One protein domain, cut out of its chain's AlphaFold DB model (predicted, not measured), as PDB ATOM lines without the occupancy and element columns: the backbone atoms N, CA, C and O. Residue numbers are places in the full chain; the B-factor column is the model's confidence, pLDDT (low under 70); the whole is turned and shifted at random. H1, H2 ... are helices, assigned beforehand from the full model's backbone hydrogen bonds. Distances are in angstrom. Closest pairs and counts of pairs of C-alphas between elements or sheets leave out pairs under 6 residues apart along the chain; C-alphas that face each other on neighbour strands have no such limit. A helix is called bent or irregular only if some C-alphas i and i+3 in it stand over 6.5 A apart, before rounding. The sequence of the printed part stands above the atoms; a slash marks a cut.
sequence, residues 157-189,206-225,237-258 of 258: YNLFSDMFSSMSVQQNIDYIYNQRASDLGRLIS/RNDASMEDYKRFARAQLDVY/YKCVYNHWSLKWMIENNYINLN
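Overview. This is residues 157 to 189, 206 to 225 and 237 to 258 of the 258 residues of the protein "Mannan endo-1,4-beta-mannosidase" of Gossypium raimondii (UniProt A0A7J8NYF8). Two long helices, H2 and H3, lie side by side and run the same way as a nearly parallel pair. The short helix H1 sits near the first turns of H2, and the short helix H4, within a loop-rich last segment, lies on the H3 side of the pair, away from H2. The printed part has 75 residues with four named helices, in the order H1, H2, H3, H4, and no named strand; its class is all helix. It is compact, with a radius of gyration of the C-alphas of 13.0 A and spans of 34 by 30 by 20 A.

Arrangement. Start at H1, residues 162 to 166, and go on through a tight link to H2, residues 169 to 187. These two are close but not clearly touching; their closest C-alphas, those of Phe 164 and Asn 172, are 6.6 A apart. Next look at H3, residues 211 to 225, which touches H2 with 15 pairs of C-alphas within 8 A. Their closest C-alphas, those of Ile 173 and Phe 217, are 5.3 A apart, and the two run the same way at a shallow tilt of 9 degrees. Last comes H4, residues 246 to 251, apart from H1, H2 and H3; H1 and H3 are also apart. In H1, H3 and H4 every O i to N i+4 pair is within hydrogen-bond range; in H2, 13 of 15 are.

Along the chain. Find C-alpha 162 at (-13.213, -8.583, -44.874), where H1 begins. H2 runs 26.2 A from C-alpha 169 at (-22.830, -17.980, -48.239); it is neither bent nor irregular, but only just: C-alphas 177 and 180 are 6.4 A apart. H3 measures 21.1 A, and H4 ends at C-alpha 251 at (-36.815, -21.105, -30.433).

Size, cuts and confidence. The two C-alphas farthest apart, those of Ser 189 and Asp 208, are 37.8 A apart. Look for two cuts: residues 190 to 205 are not printed, with 33.2 A from C-alpha 189 to C-alpha 206, and residues 226 to 236 are not printed, with 17.4 A from C-alpha 225 to C-alpha 237. The mean pLDDT of the printed part is 96.4, and residue 258, the chain's last, is under 70.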
ATOM      1  N   TYR A 157     -14.811 -17.469 -35.193       97.75
ATOM      2  CA  TYR A 157     -15.778 -16.590 -35.832       97.75
ATOM      3  C   TYR A 157     -15.527 -16.531 -37.341       97.75
ATOM      4  O   TYR A 157     -14.380 -16.432 -37.786       97.75
ATOM      5  N   ASN A 158     -16.597 -16.551 -38.137       97.50
ATOM      6  CA  ASN A 158     -16.560 -16.159 -39.553       97.50
ATOM      7  C   ASN A 158     -16.975 -14.685 -39.691       97.50
ATOM      8  O   ASN A 158     -17.867 -14.316 -40.458       97.50
ATOM      9  N   LEU A 159     -16.340 -13.853 -38.870       95.56
ATOM     10  CA  LEU A 159     -16.549 -12.416 -38.723       95.56
ATOM     11  C   LEU A 159     -15.184 -11.735 -38.542       95.56
ATOM     12  O   LEU A 159     -14.151 -12.403 -38.494       95.56
ATOM     13  N   PHE A 160     -15.187 -10.405 -38.437       93.56
ATOM     14  CA  PHE A 160     -14.013  -9.588 -38.075       93.56
ATOM     15  C   PHE A 160     -12.852  -9.610 -39.082       93.56
ATOM     16  O   PHE A 160     -11.752  -9.149 -38.791       93.56
ATOM     17  N   SER A 161     -13.110 -10.105 -40.293       93.81
ATOM     18  CA  SER A 161     -12.219 -10.008 -41.444       93.81
ATOM     19  C   SER A 161     -13.042  -9.794 -42.710       93.81
ATOM     20  O   SER A 161     -14.041 -10.489 -42.926       93.81
ATOM     21  N   ASP A 162     -12.588  -8.883 -43.575       94.19
ATOM     22  CA  ASP A 162     -13.213  -8.583 -44.874       94.19
ATOM     23  C   ASP A 162     -13.288  -9.811 -45.793       94.19
ATOM     24  O   ASP A 162     -14.103  -9.876 -46.715       94.19
ATOM     25  N   MET A 163     -12.460 -10.825 -45.524       96.12
ATOM     26  CA  MET A 163     -12.517 -12.107 -46.212       96.12
ATOM     27  C   MET A 163     -13.906 -12.751 -46.091       96.12
ATOM     28  O   MET A 163     -14.450 -13.214 -47.093       96.12
ATOM     29  N   PHE A 164     -14.503 -12.759 -44.895       97.00
ATOM     30  CA  PHE A 164     -15.771 -13.453 -44.653       97.00
ATOM     31  C   PHE A 164     -16.972 -12.729 -45.258       97.00
ATOM     32  O   PHE A 164     -17.919 -13.383 -45.699       97.00
ATOM     33  N   SER A 165     -16.927 -11.396 -45.324       95.50
ATOM     34  CA  SER A 165     -17.968 -10.606 -45.990       95.50
ATOM     35  C   SER A 165     -17.880 -10.662 -47.513       95.50
ATOM     36  O   SER A 165     -18.905 -10.583 -48.198       95.50
ATOM     37  N   SER A 166     -16.672 -10.878 -48.036       96.44
ATOM     38  CA  SER A 166     -16.410 -11.070 -49.465       96.44
ATOM     39  C   SER A 166     -16.743 -12.483 -49.961       96.44
ATOM     40  O   SER A 166     -17.033 -12.665 -51.143       96.44
ATOM     41  N   MET A 167     -16.712 -13.489 -49.083       97.75
ATOM     42  CA  MET A 167     -17.134 -14.858 -49.392       97.75
ATOM     43  C   MET A 167     -18.647 -14.936 -49.619       97.75
ATOM     44  O   MET A 167     -19.426 -14.331 -48.893       97.75
ATOM     45  N   SER A 168     -19.094 -15.752 -50.572       98.06
ATOM     46  CA  SER A 168     -20.504 -16.135 -50.667       98.06
ATOM     47  C   SER A 168     -20.951 -16.926 -49.430       98.06
ATOM     48  O   SER A 168     -20.137 -17.422 -48.644       98.06
ATOM     49  N   VAL A 169     -22.263 -17.101 -49.273       98.25
ATOM     50  CA  VAL A 169     -22.830 -17.980 -48.239       98.25
ATOM     51  C   VAL A 169     -22.232 -19.388 -48.314       98.25
ATOM     52  O   VAL A 169     -21.781 -19.922 -47.302       98.25
ATOM     53  N   GLN A 170     -22.170 -19.978 -49.513       98.38
ATOM     54  CA  GLN A 170     -21.616 -21.320 -49.687       98.38
ATOM     55  C   GLN A 170     -20.133 -21.367 -49.315       98.38
ATOM     56  O   GLN A 170     -19.712 -22.291 -48.631       98.38
ATOM     57  N   GLN A 171     -19.356 -20.347 -49.689       98.50
ATOM     58  CA  GLN A 171     -17.938 -20.275 -49.333       98.50
ATOM     59  C   GLN A 171     -17.723 -20.164 -47.819       98.50
ATOM     60  O   GLN A 171     -16.795 -20.776 -47.301       98.50
ATOM     61  N   ASN A 172     -18.590 -19.447 -47.096       98.56
ATOM     62  CA  ASN A 172     -18.544 -19.409 -45.633       98.56
ATOM     63  C   ASN A 172     -18.814 -20.789 -45.012       98.56
ATOM     64  O   ASN A 172     -18.118 -21.174 -44.077       98.56
ATOM     65  N   ILE A 173     -19.775 -21.550 -45.544       98.62
ATOM     66  CA  ILE A 173     -20.064 -22.924 -45.096       98.62
ATOM     67  C   ILE A 173     -18.886 -23.857 -45.414       98.62
ATOM     68  O   ILE A 173     -18.430 -24.602 -44.547       98.62
ATOM     69  N   ASP A 174     -18.352 -23.786 -46.634       98.69
ATOM     70  CA  ASP A 174     -17.209 -24.593 -47.067       98.69
ATOM     71  C   ASP A 174     -15.955 -24.277 -46.240       98.69
ATOM     72  O   ASP A 174     -15.158 -25.170 -45.955       98.69
ATOM     73  N   TYR A 175     -15.779 -23.027 -45.805       98.69
ATOM     74  CA  TYR A 175     -14.689 -22.638 -44.912       98.69
ATOM     75  C   TYR A 175     -14.745 -23.394 -43.576       98.69
ATOM     76  O   TYR A 175     -13.702 -23.795 -43.056       98.69
ATOM     77  N   ILE A 176     -15.945 -23.642 -43.037       98.75
ATOM     78  CA  ILE A 176     -16.111 -24.424 -41.804       98.75
ATOM     79  C   ILE A 176     -15.684 -25.879 -42.028       98.75
ATOM     80  O   ILE A 176     -14.820 -26.383 -41.311       98.75
ATOM     81  N   TYR A 177     -16.230 -26.540 -43.053       98.75
ATOM     82  CA  TYR A 177     -15.936 -27.952 -43.326       98.75
ATOM     83  C   TYR A 177     -14.506 -28.220 -43.806       98.75
ATOM     84  O   TYR A 177     -14.027 -29.342 -43.660       98.75
ATOM     85  N   ASN A 178     -13.822 -27.217 -44.358       98.44
ATOM     86  CA  ASN A 178     -12.454 -27.363 -44.849       98.44
ATOM     87  C   ASN A 178     -11.437 -26.775 -43.868       98.44
ATOM     88  O   ASN A 178     -10.708 -27.515 -43.209       98.44
ATOM     89  N   GLN A 179     -11.386 -25.444 -43.760       98.06
ATOM     90  CA  GLN A 179     -10.335 -24.755 -43.015       98.06
ATOM     91  C   GLN A 179     -10.492 -24.982 -41.510       98.06
ATOM     92  O   GLN A 179      -9.580 -25.514 -40.885       98.06
ATOM     93  N   ARG A 180     -11.669 -24.686 -40.933       97.62
ATOM     94  CA  ARG A 180     -11.889 -24.864 -39.483       97.62
ATOM     95  C   ARG A 180     -11.785 -26.330 -39.057       97.62
ATOM     96  O   ARG A 180     -11.241 -26.606 -37.992       97.62
ATOM     97  N   ALA A 181     -12.258 -27.265 -39.882       98.12
ATOM     98  CA  ALA A 181     -12.102 -28.694 -39.620       98.12
ATOM     99  C   ALA A 181     -10.631 -29.135 -39.632       98.12
ATOM    100  O   ALA A 181     -10.212 -29.893 -38.758       98.12
ATOM    101  N   SER A 182      -9.833 -28.638 -40.584       97.12
ATOM    102  CA  SER A 182      -8.392 -28.904 -40.626       97.12
ATOM    103  C   SER A 182      -7.668 -28.304 -39.419       97.12
ATOM    104  O   SER A 182      -6.883 -29.001 -38.772       97.12
ATOM    105  N   ASP A 183      -7.981 -27.053 -39.073       95.69
ATOM    106  CA  ASP A 183      -7.393 -26.349 -37.932       95.69
ATOM    107  C   ASP A 183      -7.691 -27.088 -36.624       95.69
ATOM    108  O   ASP A 183      -6.770 -27.439 -35.887       95.69
ATOM    109  N   LEU A 184      -8.959 -27.420 -36.368       96.56
ATOM    110  CA  LEU A 184      -9.350 -28.166 -35.174       96.56
ATOM    111  C   LEU A 184      -8.752 -29.581 -35.160       96.56
ATOM    112  O   LEU A 184      -8.276 -30.040 -34.122       96.56
ATOM    113  N   GLY A 185      -8.706 -30.255 -36.312       95.88
ATOM    114  CA  GLY A 185      -8.078 -31.568 -36.453       95.88
ATOM    115  C   GLY A 185      -6.587 -31.567 -36.102       95.88
ATOM    116  O   GLY A 185      -6.090 -32.546 -35.554       95.88
ATOM    117  N   ARG A 186      -5.873 -30.459 -36.346       94.12
ATOM    118  CA  ARG A 186      -4.473 -30.289 -35.918       94.12
ATOM    119  C   ARG A 186      -4.321 -30.076 -34.412       94.12
ATOM    120  O   ARG A 186      -3.262 -30.394 -33.875       94.12
ATOM    121  N   LEU A 187      -5.327 -29.508 -33.745       94.69
ATOM    122  CA  LEU A 187      -5.316 -29.272 -32.296       94.69
ATOM    123  C   LEU A 187      -5.653 -30.545 -31.512       94.69
ATOM    124  O   LEU A 187      -5.108 -30.787 -30.435       94.69
ATOM    125  N   ILE A 188      -6.536 -31.387 -32.051       93.31
ATOM    126  CA  ILE A 188      -6.930 -32.642 -31.416       93.31
ATOM    127  C   ILE A 188      -5.848 -33.698 -31.663       93.31
ATOM    128  O   ILE A 188      -5.726 -34.260 -32.748       93.31
ATOM    129  N   SER A 189      -5.080 -34.021 -30.624       87.50
ATOM    130  CA  SER A 189      -4.088 -35.101 -30.658       87.50
ATOM    131  C   SER A 189      -4.255 -36.043 -29.466       87.50
ATOM    132  O   SER A 189      -4.676 -35.630 -28.388       87.50
ATOM    133  N   ARG A 206     -22.218 -12.190 -43.799       93.12
ATOM    134  CA  ARG A 206     -23.256 -11.946 -44.811       93.12
ATOM    135  C   ARG A 206     -24.543 -11.422 -44.198       93.12
ATOM    136  O   ARG A 206     -24.971 -11.877 -43.150       93.12
ATOM    137  N   ASN A 207     -25.187 -10.503 -44.911       91.31
ATOM    138  CA  ASN A 207     -26.477  -9.920 -44.538       91.31
ATOM    139  C   ASN A 207     -27.614 -10.281 -45.512       91.31
ATOM    140  O   ASN A 207     -28.736  -9.812 -45.346       91.31
ATOM    141  N   ASP A 208     -27.326 -11.094 -46.529       92.62
ATOM    142  CA  ASP A 208     -28.250 -11.524 -47.583       92.62
ATOM    143  C   ASP A 208     -28.597 -13.023 -47.510       92.62
ATOM    144  O   ASP A 208     -29.243 -13.557 -48.411       92.62
ATOM    145  N   ALA A 209     -28.170 -13.708 -46.447       96.75
ATOM    146  CA  ALA A 209     -28.402 -15.132 -46.245       96.75
ATOM    147  C   ALA A 209     -29.865 -15.428 -45.869       96.75
ATOM    148  O   ALA A 209     -30.490 -14.710 -45.084       96.75
ATOM    149  N   SER A 210     -30.415 -16.517 -46.410       97.56
ATOM    150  CA  SER A 210     -31.754 -16.990 -46.049       97.56
ATOM    151  C   SER A 210     -31.757 -17.726 -44.702       97.56
ATOM    152  O   SER A 210     -30.716 -18.125 -44.181       97.56
ATOM    153  N   MET A 211     -32.945 -17.994 -44.150       96.94
ATOM    154  CA  MET A 211     -33.084 -18.844 -42.956       96.94
ATOM    155  C   MET A 211     -32.434 -20.226 -43.141       96.94
ATOM    156  O   MET A 211     -31.784 -20.732 -42.227       96.94
ATOM    157  N   GLU A 212     -32.594 -20.842 -44.318       98.25
ATOM    158  CA  GLU A 212     -31.991 -22.148 -44.607       98.25
ATOM    159  C   GLU A 212     -30.463 -22.071 -44.682       98.25
ATOM    160  O   GLU A 212     -29.775 -22.998 -44.259       98.25
ATOM    161  N   ASP A 213     -29.909 -20.949 -45.135       98.38
ATOM    162  CA  ASP A 213     -28.464 -20.739 -45.152       98.38
ATOM    163  C   ASP A 213     -27.878 -20.645 -43.744       98.38
ATOM    164  O   ASP A 213     -26.888 -21.315 -43.449       98.38
ATOM    165  N   TYR A 214     -28.524 -19.901 -42.841       98.31
ATOM    166  CA  TYR A 214     -28.107 -19.842 -41.438       98.31
ATOM    167  C   TYR A 214     -28.220 -21.200 -40.733       98.31
ATOM    168  O   TYR A 214     -27.334 -21.556 -39.956       98.31
ATOM    169  N   LYS A 215     -29.256 -22.002 -41.031       98.44
ATOM    170  CA  LYS A 215     -29.353 -23.388 -40.533       98.44
ATOM    171  C   LYS A 215     -28.176 -24.237 -41.003       98.44
ATOM    172  O   LYS A 215     -27.567 -24.943 -40.201       98.44
ATOM    173  N   ARG A 216     -27.847 -24.172 -42.296       98.44
ATOM    174  CA  ARG A 216     -26.727 -24.924 -42.885       98.44
ATOM    175  C   ARG A 216     -25.390 -24.484 -42.298       98.44
ATOM    176  O   ARG A 216     -24.570 -25.336 -41.969       98.44
ATOM    177  N   PHE A 217     -25.194 -23.181 -42.111       98.56
ATOM    178  CA  PHE A 217     -23.995 -22.626 -41.491       98.56
ATOM    179  C   PHE A 217     -23.842 -23.061 -40.026       98.56
ATOM    180  O   PHE A 217     -22.791 -23.563 -39.632       98.56
ATOM    181  N   ALA A 218     -24.905 -22.953 -39.225       98.19
ATOM    182  CA  ALA A 218     -24.885 -23.407 -37.838       98.19
ATOM    183  C   ALA A 218     -24.682 -24.928 -37.729       98.19
ATOM    184  O   ALA A 218     -23.942 -25.392 -36.863       98.19
ATOM    185  N   ARG A 219     -25.285 -25.714 -38.634       98.25
ATOM    186  CA  ARG A 219     -25.080 -27.165 -38.690       98.25
ATOM    187  C   ARG A 219     -23.629 -27.523 -38.999       98.25
ATOM    188  O   ARG A 219     -23.086 -28.386 -38.319       98.25
ATOM    189  N   ALA A 220     -23.004 -26.839 -39.955       98.56
ATOM    190  CA  ALA A 220     -21.599 -27.057 -40.282       98.56
ATOM    191  C   ALA A 220     -20.689 -26.830 -39.069       98.56
ATOM    192  O   ALA A 220     -19.808 -27.644 -38.799       98.56
ATOM    193  N   GLN A 221     -20.937 -25.771 -38.294       98.50
ATOM    194  CA  GLN A 221     -20.193 -25.508 -37.061       98.50
ATOM    195  C   GLN A 221     -20.418 -26.595 -36.007       98.50
ATOM    196  O   GLN A 221     -19.452 -27.082 -35.432       98.50
ATOM    197  N   LEU A 222     -21.656 -27.048 -35.793       97.81
ATOM    198  CA  LEU A 222     -21.944 -28.146 -34.860       97.81
ATOM    199  C   LEU A 222     -21.280 -29.467 -35.276       97.81
ATOM    200  O   LEU A 222     -20.743 -30.171 -34.423       97.81
ATOM    201  N   ASP A 223     -21.290 -29.791 -36.571       97.50
ATOM    202  CA  ASP A 223     -20.632 -30.988 -37.104       97.50
ATOM    203  C   ASP A 223     -19.112 -30.929 -36.890       97.50
ATOM    204  O   ASP A 223     -18.504 -31.920 -36.487       97.50
ATOM    205  N   VAL A 224     -18.499 -29.766 -37.140       98.38
ATOM    206  CA  VAL A 224     -17.044 -29.585 -37.064       98.38
ATOM    207  C   VAL A 224     -16.552 -29.404 -35.631       98.38
ATOM    208  O   VAL A 224     -15.506 -29.945 -35.292       98.38
ATOM    209  N   TYR A 225     -17.281 -28.686 -34.775       97.94
ATOM    210  CA  TYR A 225     -16.875 -28.409 -33.391       97.94
ATOM    211  C   TYR A 225     -17.316 -29.496 -32.407       97.94
ATOM    212  O   TYR A 225     -16.725 -29.621 -31.337       97.94
ATOM    213  N   TYR A 237     -25.925 -17.122 -24.880       97.94
ATOM    214  CA  TYR A 237     -27.261 -17.657 -24.573       97.94
ATOM    215  C   TYR A 237     -28.387 -16.688 -24.983       97.94
ATOM    216  O   TYR A 237     -29.355 -17.082 -25.642       97.94
ATOM    217  N   LYS A 238     -28.256 -15.404 -24.627       98.06
ATOM    218  CA  LYS A 238     -29.242 -14.357 -24.923       98.06
ATOM    219  C   LYS A 238     -28.555 -13.079 -25.395       98.06
ATOM    220  O   LYS A 238     -27.720 -12.535 -24.684       98.06
ATOM    221  N   CYS A 239     -28.982 -12.574 -26.544       97.94
ATOM    222  CA  CYS A 239     -28.497 -11.337 -27.147       97.94
ATOM    223  C   CYS A 239     -29.671 -10.572 -27.777       97.94
ATOM    224  O   CYS A 239     -30.717 -11.160 -28.049       97.94
ATOM    225  N   VAL A 240     -29.508  -9.264 -27.993       97.50
ATOM    226  CA  VAL A 240     -30.458  -8.455 -28.777       97.50
ATOM    227  C   VAL A 240     -30.365  -8.762 -30.274       97.50
ATOM    228  O   VAL A 240     -31.347  -8.620 -30.995       97.50
ATOM    229  N   TYR A 241     -29.200  -9.218 -30.734       97.06
ATOM    230  CA  TYR A 241     -28.985  -9.653 -32.105       97.06
ATOM    231  C   TYR A 241     -29.339 -11.137 -32.231       97.06
ATOM    232  O   TYR A 241     -28.782 -11.981 -31.528       97.06
ATOM    233  N   ASN A 242     -30.277 -11.444 -33.125       97.19
ATOM    234  CA  ASN A 242     -30.920 -12.755 -33.233       97.19
ATOM    235  C   ASN A 242     -29.921 -13.915 -33.368       97.19
ATOM    236  O   ASN A 242     -29.950 -14.840 -32.558       97.19
ATOM    237  N   HIS A 243     -28.990 -13.840 -34.325       97.38
ATOM    238  CA  HIS A 243     -28.010 -14.907 -34.578       97.38
ATOM    239  C   HIS A 243     -26.834 -14.935 -33.600       97.38
ATOM    240  O   HIS A 243     -25.974 -15.794 -33.725       97.38
ATOM    241  N   TRP A 244     -26.809 -14.023 -32.626       98.06
ATOM    242  CA  TRP A 244     -25.921 -14.081 -31.466       98.06
ATOM    243  C   TRP A 244     -26.628 -14.642 -30.227       98.06
ATOM    244  O   TRP A 244     -26.019 -14.764 -29.169       98.06
ATOM    245  N   SER A 245     -27.926 -14.953 -30.311       98.56
ATOM    246  CA  SER A 245     -28.703 -15.515 -29.210       98.56
ATOM    247  C   SER A 245     -29.019 -16.983 -29.470       98.56
ATOM    248  O   SER A 245     -29.959 -17.296 -30.196       98.56
ATOM    249  N   LEU A 246     -28.333 -17.894 -28.777       98.38
ATOM    250  CA  LEU A 246     -28.616 -19.331 -28.839       98.38
ATOM    251  C   LEU A 246     -30.083 -19.629 -28.517       98.38
ATOM    252  O   LEU A 246     -30.721 -20.423 -29.204       98.38
ATOM    253  N   LYS A 247     -30.637 -18.957 -27.499       98.25
ATOM    254  CA  LYS A 247     -32.055 -19.068 -27.144       98.25
ATOM    255  C   LYS A 247     -32.953 -18.758 -28.343       98.25
ATOM    256  O   LYS A 247     -33.826 -19.560 -28.659       98.25
ATOM    257  N   TRP A 248     -32.728 -17.628 -29.015       98.31
ATOM    258  CA  TRP A 248     -33.510 -17.246 -30.191       98.31
ATOM    259  C   TRP A 248     -33.318 -18.240 -31.342       98.31
ATOM    260  O   TRP A 248     -34.300 -18.643 -31.963       98.31
ATOM    261  N   MET A 249     -32.081 -18.683 -31.586       98.25
ATOM    262  CA  MET A 249     -31.755 -19.652 -32.637       98.25
ATOM    263  C   MET A 249     -32.478 -20.988 -32.439       98.25
ATOM    264  O   MET A 249     -32.982 -21.555 -33.407       98.25
ATOM    265  N   ILE A 250     -32.578 -21.478 -31.201       98.06
ATOM    266  CA  ILE A 250     -33.324 -22.701 -30.873       98.06
ATOM    267  C   ILE A 250     -34.833 -22.465 -31.019       98.06
ATOM    268  O   ILE A 250     -35.511 -23.217 -31.714       98.06
ATOM    269  N   GLU A 251     -35.370 -21.398 -30.420       97.88
ATOM    270  CA  GLU A 251     -36.815 -21.105 -30.433       97.88
ATOM    271  C   GLU A 251     -37.371 -20.841 -31.840       97.88
ATOM    272  O   GLU A 251     -38.553 -21.067 -32.087       97.88
ATOM    273  N   ASN A 252     -36.521 -20.397 -32.770       97.81
ATOM    274  CA  ASN A 252     -36.887 -20.131 -34.162       97.81
ATOM    275  C   ASN A 252     -36.394 -21.222 -35.129       97.81
ATOM    276  O   ASN A 252     -36.424 -21.024 -36.341       97.81
ATOM    277  N   ASN A 253     -35.986 -22.389 -34.616       96.81
ATOM    278  CA  ASN A 253     -35.593 -23.572 -35.390       96.81
ATOM    279  C   ASN A 253     -34.366 -23.390 -36.304       96.81
ATOM    280  O   ASN A 253     -34.229 -24.114 -37.288       96.81
ATOM    281  N   TYR A 254     -33.471 -22.450 -36.003       97.75
ATOM    282  CA  TYR A 254     -32.190 -22.307 -36.705       97.75
ATOM    283  C   TYR A 254     -31.156 -23.337 -36.233       97.75
ATOM    284  O   TYR A 254     -30.331 -23.791 -37.022       97.75
ATOM    285  N   ILE A 255     -31.210 -23.719 -34.954       96.94
ATOM    286  CA  ILE A 255     -30.344 -24.732 -34.342       96.94
ATOM    287  C   ILE A 255     -31.210 -25.786 -33.654       96.94
ATOM    288  O   ILE A 255     -32.142 -25.452 -32.926       96.94
ATOM    289  N   ASN A 256     -30.860 -27.058 -33.850       91.75
ATOM    290  CA  ASN A 256     -31.425 -28.185 -33.117       91.75
ATOM    291  C   ASN A 256     -30.284 -28.967 -32.449       91.75
ATOM    292  O   ASN A 256     -29.336 -29.356 -33.129       91.75
ATOM    293  N   LEU A 257     -30.373 -29.147 -31.128       86.50
ATOM    294  CA  LEU A 257     -29.356 -29.796 -30.290       86.50
ATOM    295  C   LEU A 257     -29.784 -31.190 -29.793       86.50
ATOM    296  O   LEU A 257     -29.132 -31.734 -28.903       86.50
ATOM    297  N   ASN A 258     -30.885 -31.730 -30.330       65.06
ATOM    298  CA  ASN A 258     -31.401 -33.059 -29.993       65.06
ATOM    299  C   ASN A 258     -30.541 -34.195 -30.554       65.06
ATOM    300  O   ASN A 258     -30.071 -34.069 -31.710       65.06
TER     301      ASN A 258